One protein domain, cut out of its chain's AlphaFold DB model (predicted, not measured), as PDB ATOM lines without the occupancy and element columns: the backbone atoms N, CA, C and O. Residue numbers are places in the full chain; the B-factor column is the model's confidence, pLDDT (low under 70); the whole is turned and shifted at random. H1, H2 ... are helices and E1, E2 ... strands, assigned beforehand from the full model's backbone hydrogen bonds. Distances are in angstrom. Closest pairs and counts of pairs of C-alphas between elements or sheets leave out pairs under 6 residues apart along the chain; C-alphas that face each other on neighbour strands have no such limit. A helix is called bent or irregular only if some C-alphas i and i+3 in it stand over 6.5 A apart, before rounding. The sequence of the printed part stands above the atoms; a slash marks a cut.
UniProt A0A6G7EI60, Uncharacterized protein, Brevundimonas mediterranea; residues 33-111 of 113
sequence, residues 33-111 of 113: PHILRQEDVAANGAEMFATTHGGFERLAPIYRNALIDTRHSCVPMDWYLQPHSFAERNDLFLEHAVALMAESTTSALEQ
ATOM      1  N   PRO A  33      17.921  38.620 -10.877       95.75
ATOM      2  CA  PRO A  33      17.942  39.886 -10.142       95.75
ATOM      3  C   PRO A  33      17.018  39.926  -8.919       95.75
ATOM      4  O   PRO A  33      17.235  40.746  -8.024       95.75
ATOM      5  N   HIS A  34      15.987  39.079  -8.845       97.88
ATOM      6  CA  HIS A  34      15.022  39.147  -7.749       97.88
ATOM      7  C   HIS A  34      15.514  38.353  -6.544       97.88
ATOM      8  O   HIS A  34      15.617  37.127  -6.586       97.88
ATOM      9  N   ILE A  35      15.784  39.055  -5.446       97.62
ATOM     10  CA  ILE A  35      16.137  38.442  -4.167       97.62
ATOM     11  C   ILE A  35      14.851  38.113  -3.412       97.62
ATOM     12  O   ILE A  35      14.063  39.000  -3.094       97.62
ATOM     13  N   LEU A  36      14.662  36.839  -3.093       96.06
ATOM     14  CA  LEU A  36      13.566  36.344  -2.271       96.06
ATOM     15  C   LEU A  36      14.111  36.004  -0.881       96.06
ATOM     16  O   LEU A  36      14.849  35.024  -0.728       96.06
ATOM     17  N   ARG A  37      13.767  36.805   0.134       95.44
ATOM     18  CA  ARG A  37      14.144  36.523   1.528       95.44
ATOM     19  C   ARG A  37      13.305  35.370   2.055       95.44
ATOM     20  O   ARG A  37      12.123  35.250   1.743       95.44
ATOM     21  N   GLN A  38      13.903  34.521   2.878       93.94
ATOM     22  CA  GLN A  38      13.228  33.337   3.394       93.94
ATOM     23  C   GLN A  38      11.970  33.662   4.201       93.94
ATOM     24  O   GLN A  38      10.986  32.929   4.108       93.94
ATOM     25  N   GLU A  39      11.991  34.753   4.962       92.19
ATOM     26  CA  GLU A  39      10.831  35.233   5.717       92.19
ATOM     27  C   GLU A  39       9.666  35.628   4.801       92.19
ATOM     28  O   GLU A  39       8.533  35.227   5.065       92.19
ATOM     29  N   ASP A  40       9.948  36.295   3.677       91.81
ATOM     30  CA  ASP A  40       8.935  36.679   2.693       91.81
ATOM     31  C   ASP A  40       8.372  35.441   1.996       91.81
ATOM     32  O   ASP A  40       7.159  35.286   1.867       91.81
ATOM     33  N   VAL A  41       9.241  34.510   1.589       92.12
ATOM     34  CA  VAL A  41       8.829  33.241   0.973       92.12
ATOM     35  C   VAL A  41       7.929  32.451   1.931       92.12
ATOM     36  O   VAL A  41       6.903  31.911   1.520       92.12
ATOM     37  N   ALA A  42       8.288  32.384   3.216       90.00
ATOM     38  CA  ALA A  42       7.500  31.678   4.216       90.00
ATOM     39  C   ALA A  42       6.157  32.371   4.492       90.00
ATOM     40  O   ALA A  42       5.147  31.685   4.624       90.00
ATOM     41  N   ALA A  43       6.121  33.705   4.542       88.81
ATOM     42  CA  ALA A  43       4.883  34.461   4.730       88.81
ATOM     43  C   ALA A  43       3.901  34.255   3.562       88.81
ATOM     44  O   ALA A  43       2.719  34.000   3.785       88.81
ATOM     45  N   ASN A  44       4.406  34.281   2.327       87.62
ATOM     46  CA  ASN A  44       3.607  34.072   1.113       87.62
ATOM     47  C   ASN A  44       3.213  32.598   0.893       87.62
ATOM     48  O   ASN A  44       2.259  32.298   0.174       87.62
ATOM     49  N   GLY A  45       3.902  31.652   1.541       83.25
ATOM     50  CA  GLY A  45       3.600  30.226   1.431       83.25
ATOM     51  C   GLY A  45       2.177  29.864   1.872       83.25
ATOM     52  O   GLY A  45       1.575  28.956   1.301       83.25
ATOM     53  N   ALA A  46       1.605  30.593   2.837       78.25
ATOM     54  CA  ALA A  46       0.221  30.392   3.269       78.25
ATOM     55  C   ALA A  46      -0.787  30.606   2.129       78.25
ATOM     56  O   ALA A  46      -1.703  29.800   1.970       78.25
ATOM     57  N   GLU A  47      -0.583  31.644   1.319       82.19
ATOM     58  CA  GLU A  47      -1.422  31.958   0.161       82.19
ATOM     59  C   GLU A  47      -1.215  30.932  -0.959       82.19
ATOM     60  O   GLU A  47      -2.176  30.335  -1.448       82.19
ATOM     61  N   MET A  48       0.044  30.625  -1.284       83.75
ATOM     62  CA  MET A  48       0.389  29.698  -2.367       83.75
ATOM     63  C   MET A  48      -0.122  28.264  -2.129       83.75
ATOM     64  O   MET A  48      -0.468  27.556  -3.074       83.75
ATOM     65  N   PHE A  49      -0.195  27.823  -0.867       83.31
ATOM     66  CA  PHE A  49      -0.652  26.479  -0.494       83.31
ATOM     67  C   PHE A  49      -2.045  26.451   0.152       83.31
ATOM     68  O   PHE A  49      -2.423  25.422   0.720       83.31
ATOM     69  N   ALA A  50      -2.832  27.528   0.046       79.75
ATOM     70  CA  ALA A  50      -4.148  27.636   0.687       79.75
ATOM     71  C   ALA A  50      -5.116  26.494   0.311       79.75
ATOM     72  O   ALA A  50      -5.951  26.087   1.115       79.75
ATOM     73  N   THR A  51      -4.983  25.935  -0.896       78.25
ATOM     74  CA  THR A  51      -5.830  24.847  -1.420       78.25
ATOM     75  C   THR A  51      -5.252  23.443  -1.202       78.25
ATOM     76  O   THR A  51      -5.894  22.447  -1.536       78.25
ATOM     77  N   THR A  52      -4.044  23.328  -0.642       78.94
ATOM     78  CA  THR A  52      -3.358  22.043  -0.435       78.94
ATOM     79  C   THR A  52      -3.846  21.358   0.842       78.94
ATOM     80  O   THR A  52      -3.993  21.990   1.887       78.94
ATOM     81  N   HIS A  53      -4.063  20.038   0.803       72.94
ATOM     82  CA  HIS A  53      -4.498  19.274   1.976       72.94
ATOM     83  C   HIS A  53      -3.471  19.353   3.126       72.94
ATOM     84  O   HIS A  53      -2.334  18.885   3.014       72.94
ATOM     85  N   GLY A  54      -3.891  19.942   4.249       72.44
ATOM     86  CA  GLY A  54      -3.033  20.232   5.403       72.44
ATOM     87  C   GLY A  54      -2.274  21.567   5.329       72.44
ATOM     88  O   GLY A  54      -1.534  21.872   6.261       72.44
ATOM     89  N   GLY A  55      -2.484  22.350   4.265       80.50
ATOM     90  CA  GLY A  55      -2.040  23.734   4.108       80.50
ATOM     91  C   GLY A  55      -0.532  23.961   4.223       80.50
ATOM     92  O   GLY A  55       0.278  23.032   4.265       80.50
ATOM     93  N   PHE A  56      -0.156  25.236   4.309       85.19
ATOM     94  CA  PHE A  56       1.233  25.639   4.513       85.19
ATOM     95  C   PHE A  56       1.783  25.249   5.891       85.19
ATOM     96  O   PHE A  56       2.982  25.023   6.015       85.19
ATOM     97  N   GLU A  57       0.939  25.092   6.914       85.69
ATOM     98  CA  GLU A  57       1.370  24.768   8.286       85.69
ATOM     99  C   GLU A  57       2.250  23.515   8.368       85.69
ATOM    100  O   GLU A  57       3.235  23.474   9.104       85.69
ATOM    101  N   ARG A  58       1.957  22.499   7.547       87.88
ATOM    102  CA  ARG A  58       2.783  21.284   7.469       87.88
ATOM    103  C   ARG A  58       4.149  21.525   6.829       87.88
ATOM    104  O   ARG A  58       5.097  20.805   7.135       87.88
ATOM    105  N   LEU A  59       4.247  22.504   5.933       87.88
ATOM    106  CA  LEU A  59       5.474  22.865   5.226       87.88
ATOM    107  C   LEU A  59       6.284  23.919   5.986       87.88
ATOM    108  O   LEU A  59       7.503  23.952   5.847       87.88
ATOM    109  N   ALA A  60       5.653  24.736   6.829       88.31
ATOM    110  CA  ALA A  60       6.296  25.839   7.532       88.31
ATOM    111  C   ALA A  60       7.579  25.442   8.301       88.31
ATOM    112  O   ALA A  60       8.556  26.192   8.232       88.31
ATOM    113  N   PRO A  61       7.670  24.269   8.972       91.19
ATOM    114  CA  PRO A  61       8.924  23.819   9.578       91.19
ATOM    115  C   PRO A  61      10.052  23.577   8.567       91.19
ATOM    116  O   PRO A  61      11.203  23.864   8.880       91.19
ATOM    117  N   ILE A  62       9.748  23.080   7.361       90.25
ATOM    118  CA  ILE A  62      10.746  22.871   6.297       90.25
ATOM    119  C   ILE A  62      11.325  24.215   5.876       90.25
ATOM    120  O   ILE A  62      12.538  24.350   5.780       90.25
ATOM    121  N   TYR A  63      10.471  25.224   5.690       89.75
ATOM    122  CA  TYR A  63      10.930  26.570   5.367       89.75
ATOM    123  C   TYR A  63      11.807  27.117   6.505       89.75
ATOM    124  O   TYR A  63      12.950  27.499   6.268       89.75
ATOM    125  N   ARG A  64      11.355  27.091   7.762       87.88
ATOM    126  CA  ARG A  64      12.152  27.640   8.878       87.88
ATOM    127  C   ARG A  64      13.500  26.944   9.088       87.88
ATOM    128  O   ARG A  64      14.463  27.602   9.460       87.88
ATOM    129  N   ASN A  65      13.579  25.640   8.837       93.81
ATOM    130  CA  ASN A  65      14.772  24.841   9.121       93.81
ATOM    131  C   ASN A  65      15.664  24.605   7.891       93.81
ATOM    132  O   ASN A  65      16.603  23.818   7.968       93.81
ATOM    133  N   ALA A  66      15.390  25.262   6.759       92.75
ATOM    134  CA  ALA A  66      16.152  25.065   5.527       92.75
ATOM    135  C   ALA A  66      17.571  25.661   5.565       92.75
ATOM    136  O   ALA A  66      18.352  25.368   4.665       92.75
ATOM    137  N   LEU A  67      17.893  26.495   6.568       95.12
ATOM    138  CA  LEU A  67      19.150  27.259   6.652       95.12
ATOM    139  C   LEU A  67      19.419  28.086   5.382       95.12
ATOM    140  O   LEU A  67      20.539  28.153   4.882       95.12
ATOM    141  N   ILE A  68      18.359  28.692   4.845       95.38
ATOM    142  CA  ILE A  68      18.414  29.580   3.684       95.38
ATOM    143  C   ILE A  68      17.979  30.962   4.145       95.38
ATOM    144  O   ILE A  68      16.862  31.095   4.637       95.38
ATOM    145  N   ASP A  69      18.824  31.968   3.931       96.38
ATOM    146  CA  ASP A  69      18.480  33.370   4.187       96.38
ATOM    147  C   ASP A  69      17.800  33.998   2.965       96.38
ATOM    148  O   ASP A  69      16.747  34.632   3.070       96.38
ATOM    149  N   THR A  70      18.371  33.776   1.778       96.62
ATOM    150  CA  THR A  70      17.905  34.352   0.512       96.62
ATOM    151  C   THR A  70      18.022  33.369  -0.643       96.62
ATOM    152  O   THR A  70      18.917  32.524  -0.678       96.62
ATOM    153  N   ARG A  71      17.145  33.521  -1.638       96.00
ATOM    154  CA  ARG A  71      17.259  32.877  -2.953       96.00
ATOM    155  C   ARG A  71      17.189  33.925  -4.049       96.00
ATOM    156  O   ARG A  71      16.581  34.972  -3.858       96.00
ATOM    157  N   HIS A  72      17.758  33.603  -5.200       97.69
ATOM    158  CA  HIS A  72      17.616  34.405  -6.408       97.69
ATOM    159  C   HIS A  72      16.539  33.801  -7.312       97.69
ATOM    160  O   HIS A  72      16.469  32.581  -7.464       97.69
ATOM    161  N   SER A  73      15.707  34.656  -7.901       97.50
ATOM    162  CA  SER A  73      14.609  34.292  -8.795       97.50
ATOM    163  C   SER A  73      14.629  35.147 -10.056       97.50
ATOM    164  O   SER A  73      14.998  36.323 -10.024       97.50
ATOM    165  N   CYS A  74      14.212  34.550 -11.171       97.75
ATOM    166  CA  CYS A  74      14.052  35.234 -12.452       97.75
ATOM    167  C   CYS A  74      12.807  36.127 -12.507       97.75
ATOM    168  O   CYS A  74      12.740  37.034 -13.324       97.75
ATOM    169  N   VAL A  75      11.850  35.895 -11.608       97.31
ATOM    170  CA  VAL A  75      10.612  36.669 -11.474       97.31
ATOM    171  C   VAL A  75      10.425  37.144 -10.030       97.31
ATOM    172  O   VAL A  75      10.955  36.508  -9.107       97.31
ATOM    173  N   PRO A  76       9.691  38.243  -9.800       96.06
ATOM    174  CA  PRO A  76       9.358  38.695  -8.452       96.06
ATOM    175  C   PRO A  76       8.411  37.719  -7.724       96.06
ATOM    176  O   PRO A  76       7.830  36.816  -8.325       96.06
ATOM    177  N   MET A  77       8.285  37.869  -6.398       93.38
ATOM    178  CA  MET A  77       7.499  36.960  -5.543       93.38
ATOM    179  C   MET A  77       6.017  36.892  -5.938       93.38
ATOM    180  O   MET A  77       5.430  35.814  -5.957       93.38
ATOM    181  N   ASP A  78       5.422  38.041  -6.252       93.38
ATOM    182  CA  ASP A  78       4.015  38.202  -6.626       93.38
ATOM    183  C   ASP A  78       3.634  37.422  -7.889       93.38
ATOM    184  O   ASP A  78       2.495  36.968  -8.002       93.38
ATOM    185  N   TRP A  79       4.592  37.175  -8.788       95.06
ATOM    186  CA  TRP A  79       4.402  36.286  -9.932       95.06
ATOM    187  C   TRP A  79       3.956  34.885  -9.478       95.06
ATOM    188  O   TRP A  79       3.008  34.322 -10.009       95.06
ATOM    189  N   TYR A  80       4.541  34.328  -8.412       91.81
ATOM    190  CA  TYR A  80       4.146  33.000  -7.915       91.81
ATOM    191  C   TYR A  80       2.749  32.949  -7.283       91.81
ATOM    192  O   TYR A  80       2.206  31.855  -7.114       91.81
ATOM    193  N   LEU A  81       2.163  34.101  -6.943       90.06
ATOM    194  CA  LEU A  81       0.821  34.190  -6.361       90.06
ATOM    195  C   LEU A  81      -0.285  34.137  -7.422       90.06
ATOM    196  O   LEU A  81      -1.464  34.067  -7.080       90.06
ATOM    197  N   GLN A  82       0.077  34.150  -8.707       91.25
ATOM    198  CA  GLN A  82      -0.864  34.060  -9.815       91.25
ATOM    199  C   GLN A  82      -0.797  32.687 -10.509       91.25
ATOM    200  O   GLN A  82       0.247  32.024 -10.530       91.25
ATOM    201  N   PRO A  83      -1.910  32.208 -11.095       91.62
ATOM    202  CA  PRO A  83      -1.885  31.025 -11.942       91.62
ATOM    203  C   PRO A  83      -1.050  31.280 -13.200       91.62
ATOM    204  O   PRO A  83      -1.299  32.235 -13.929       91.62
ATOM    205  N   HIS A  84      -0.120  30.370 -13.490       95.19
ATOM    206  CA  HIS A  84       0.721  30.428 -14.684       95.19
ATOM    207  C   HIS A  84       0.727  29.104 -15.424       95.19
ATOM    208  O   HIS A  84       0.785  28.026 -14.818       95.19
ATOM    209  N   SER A  85       0.699  29.193 -16.747       97.62
ATOM    210  CA  SER A  85       0.792  28.035 -17.622       97.62
ATOM    211  C   SER A  85       2.211  27.462 -17.642       97.62
ATOM    212  O   SER A  85       3.199  28.109 -17.287       97.62
ATOM    213  N   PHE A  86       2.326  26.214 -18.090       97.81
ATOM    214  CA  PHE A  86       3.633  25.609 -18.329       97.81
ATOM    215  C   PHE A  86       4.412  26.335 -19.438       97.81
ATOM    216  O   PHE A  86       5.625  26.469 -19.326       97.81
ATOM    217  N   ALA A  87       3.720  26.828 -20.471       98.38
ATOM    218  CA  ALA A  87       4.343  27.560 -21.572       98.38
ATOM    219  C   ALA A  87       5.005  28.856 -21.077       98.38
ATOM    220  O   ALA A  87       6.194  29.039 -21.298       98.38
ATOM    221  N   GLU A  88       4.294  29.670 -20.290       98.12
ATOM    222  CA  GLU A  88       4.847  30.903 -19.697       98.12
ATOM    223  C   GLU A  88       6.086  30.625 -18.830       98.12
ATOM    224  O   GLU A  88       7.088  31.331 -18.912       98.12
ATOM    225  N   ARG A  89       6.049  29.560 -18.016       97.81
ATOM    226  CA  ARG A  89       7.205  29.122 -17.211       97.81
ATOM    227  C   ARG A  89       8.395  28.728 -18.082       97.81
ATOM    228  O   ARG A  89       9.536  29.021 -17.732       97.81
ATOM    229  N   ASN A  90       8.131  28.021 -19.178       98.12
ATOM    230  CA  ASN A  90       9.159  27.570 -20.105       98.12
ATOM    231  C   ASN A  90       9.791  28.744 -20.863       98.12
ATOM    232  O   ASN A  90      11.006  28.767 -21.026       98.12
ATOM    233  N   ASP A  91       8.992  29.727 -21.270       98.06
ATOM    234  CA  ASP A  91       9.488  30.918 -21.958       98.06
ATOM    235  C   ASP A  91      10.432  31.720 -21.050       98.06
ATOM    236  O   ASP A  91      11.549  32.037 -21.458       98.06
ATOM    237  N   LEU A  92      10.061  31.915 -19.776       97.62
ATOM    238  CA  LEU A  92      10.943  32.514 -18.763       97.62
ATOM    239  C   LEU A  92      12.235  31.710 -18.565       97.62
ATOM    240  O   LEU A  92      13.315  32.281 -18.416       97.62
ATOM    241  N   PHE A  93      12.158  30.376 -18.557       97.00
ATOM    242  CA  PHE A  93      13.356  29.544 -18.454       97.00
ATOM    243  C   PHE A  93      14.300  29.776 -19.639       97.00
ATOM    244  O   PHE A  93      15.492  29.995 -19.427       97.00
ATOM    245  N   LEU A  94      13.779  29.753 -20.870       97.06
ATOM    246  CA  LEU A  94      14.574  29.966 -22.079       97.06
ATOM    247  C   LEU A  94      15.210  31.360 -22.105       97.06
ATOM    248  O   LEU A  94      16.389  31.477 -22.436       97.06
ATOM    249  N   GLU A  95      14.460  32.390 -21.718       95.62
ATOM    250  CA  GLU A  95      14.949  33.767 -21.643       95.62
ATOM    251  C   GLU A  95      16.095  33.906 -20.631       95.62
ATOM    252  O   GLU A  95      17.203  34.330 -20.972       95.62
ATOM    253  N   HIS A  96      15.855  33.515 -19.379       98.06
ATOM    254  CA  HIS A  96      16.782  33.818 -18.294       98.06
ATOM    255  C   HIS A  96      17.962  32.847 -18.211       98.06
ATOM    256  O   HIS A  96      19.075  33.274 -17.902       98.06
ATOM    257  N   ALA A  97      17.767  31.554 -18.496       97.06
ATOM    258  CA  ALA A  97      18.854  30.579 -18.403       97.06
ATOM    259  C   ALA A  97      19.967  30.889 -19.411       97.06
ATOM    260  O   ALA A  97      21.145  30.837 -19.060       97.06
ATOM    261  N   VAL A  98      19.605  31.251 -20.647       96.19
ATOM    262  CA  VAL A  98      20.582  31.600 -21.687       96.19
ATOM    263  C   VAL A  98      21.363  32.853 -21.297       96.19
ATOM    264  O   VAL A  98      22.590  32.852 -21.404       96.19
ATOM    265  N   ALA A  99      20.684  33.883 -20.785       97.12
ATOM    266  CA  ALA A  99      21.333  35.112 -20.336       97.12
ATOM    267  C   ALA A  99      22.325  34.865 -19.182       97.12
ATOM    268  O   ALA A  99      23.479  35.279 -19.269       97.12
ATOM    269  N   LEU A 100      21.919  34.125 -18.144       98.44
ATOM    270  CA  LEU A 100      22.772  33.820 -16.985       98.44
ATOM    271  C   LEU A 100      23.973  32.931 -17.353       98.44
ATOM    272  O   LEU A 100      25.080  33.113 -16.833       98.44
ATOM    273  N   MET A 101      23.782  31.972 -18.265       97.75
ATOM    274  CA  MET A 101      24.887  31.165 -18.792       97.75
ATOM    275  C   MET A 101      25.875  32.027 -19.578       97.75
ATOM    276  O   MET A 101      27.082  31.875 -19.391       97.75
ATOM    277  N   ALA A 102      25.388  32.937 -20.425       97.94
ATOM    278  CA  ALA A 102      26.243  33.852 -21.172       97.94
ATOM    279  C   ALA A 102      27.033  34.776 -20.231       97.94
ATOM    280  O   ALA A 102      28.244  34.897 -20.383       97.94
ATOM    281  N   GLU A 103      26.383  35.361 -19.223       98.38
ATOM    282  CA  GLU A 103      27.023  36.241 -18.238       98.38
ATOM    283  C   GLU A 103      28.142  35.531 -17.466       98.38
ATOM    284  O   GLU A 103      29.284  36.001 -17.438       98.38
ATOM    285  N   SER A 104      27.838  34.375 -16.867       98.38
ATOM    286  CA  SER A 104      28.829  33.607 -16.107       98.38
ATOM    287  C   SER A 104      29.975  33.124 -16.999       98.38
ATOM    288  O   SER A 104      31.139  33.278 -16.628       98.38
ATOM    289  N   THR A 105      29.677  32.624 -18.203       98.31
ATOM    290  CA  THR A 105      30.693  32.137 -19.148       98.31
ATOM    291  C   THR A 105      31.607  33.259 -19.624       98.31
ATOM    292  O   THR A 105      32.823  33.112 -19.544       98.31
ATOM    293  N   THR A 106      31.051  34.387 -20.073       98.56
ATOM    294  CA  THR A 106      31.845  35.550 -20.493       98.56
ATOM    295  C   THR A 106      32.728  36.035 -19.348       98.56
ATOM    296  O   THR A 106      33.930  36.184 -19.539       98.56
ATOM    297  N   SER A 107      32.181  36.150 -18.132       98.56
ATOM    298  CA  SER A 107      32.958  36.546 -16.951       98.56
ATOM    299  C   SER A 107      34.101  35.569 -16.646       98.56
ATOM    300  O   SER A 107      35.187  35.985 -16.249       98.56
ATOM    301  N   ALA A 108      33.875  34.262 -16.813       98.50
ATOM    302  CA  ALA A 108      34.914  33.254 -16.606       98.50
ATOM    303  C   ALA A 108      36.014  33.345 -17.670       98.50
ATOM    304  O   ALA A 108      37.189  33.239 -17.331       98.50
ATOM    305  N   LEU A 109      35.645  33.553 -18.936       98.31
ATOM    306  CA  LEU A 109      36.602  33.716 -20.032       98.31
ATOM    307  C   LEU A 109      37.448  34.978 -19.840       98.31
ATOM    308  O   LEU A 109      38.668  34.904 -19.909       98.31
ATOM    309  N   GLU A 110      36.826  36.106 -19.502       98.25
ATOM    310  CA  GLU A 110      37.534  37.360 -19.222       98.25
ATOM    311  C   GLU A 110      38.524  37.231 -18.053       98.25
ATOM    312  O   GLU A 110      39.625  37.776 -18.115       98.25
ATOM    313  N   GLN A 111      38.168  36.489 -16.998       98.12
ATOM    314  CA  GLN A 111      39.064  36.241 -15.859       98.12
ATOM    315  C   GLN A 111      40.181  35.236 -16.167       98.12
ATOM    316  O   GLN A 111      41.234  35.289 -15.532       98.12
TER     317      GLN A 111
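What this domain is: This is residues 33 to 111 of the 113 residues of an uncharacterized protein of Brevundimonas mediterranea (UniProt A0A6G7EI60). A long, straight helix, H4, runs along one side of a small, loose body in which a two-stranded ribbon, E1 and E2, is joined to a group of three shorter helices, H1, H2 and H3. H1 follows directly on E1, and H2 and H3 each pack on H1 but not on each other; H4 touches no helix, and its residues 86 to 91 and 101 to 111 stick out. The printed part has 79 residues, with four named helices and two named strands in the order E1, H1, H2, E2, H3, H4; the sheet, in the order E1 - E2, is antiparallel, and the class is mostly helix. The whole is loose, with a radius of gyration of the C-alphas of 15.8 A, and flat, spanning 49 by 31 by 16 A.

Where its parts are: E1, residues 34 to 37, begins with C-alpha 34 at (15.022, 39.147, -7.749) and is 9.7 A long. H1, residues 38 to 48, is 14.5 A long; it is neither bent nor irregular, but only just: C-alphas 43 and 46 are 6.4 A apart. H2 is residues 60 to 64, 6.3 A long. E2, residues 70 to 73, measures 9.9 A, and H3, residues 77 to 81, measures 7.3 A. H4, residues 86 to 111, is 37.1 A long, from C-alpha 86 at (3.633, 25.609, -18.329) to C-alpha 111 at (39.064, 36.241, -15.859). It is neither bent nor irregular, but only just: C-alphas 95 and 98 are 6.0 A apart.

How they stand to each other: E1 and E2 are antiparallel neighbours, with 150 degrees between their directions. Across them N 36 and O 71 are 2.8 A apart and N 73 and O 34 are 2.8 A apart, both within hydrogen-bond range. The closest C-alphas of H1 and E2, those of Gln 38 and Thr 70, are 5.6 A apart. H1 and H2 touch, closest at the C-alphas of Ala 42 and Tyr 63, 6.3 A. H1 and H3 touch, closest at the C-alphas of Met 48 and Leu 81, 6.0 A. H2 and H3 are apart. H4 is apart from H1, H2, H3, E1 and E2. In H2 every O i to N i+4 pair is within hydrogen-bond range; in H1 5 of 7 are, in H4 20 of 22, and in H3 0 of 1, where 2 of 2 O i to N i+3 pairs are.

The domain as a whole: The two C-alphas farthest apart, those of Gly 54 and Glu 110, are 50.5 A apart. Without the stretches that stand free, residues 84 to 91 and 101 to 111, the body spans 38 by 28 by 14 A. The printed part has no cut. The link from H1 to H2, 11 residues, is long; those from E1 to H1, H2 to E2, E2 to H3 and H3 to H4 are tight. The mean pLDDT of the printed part is 92.7, and no printed residue of this model is under 70.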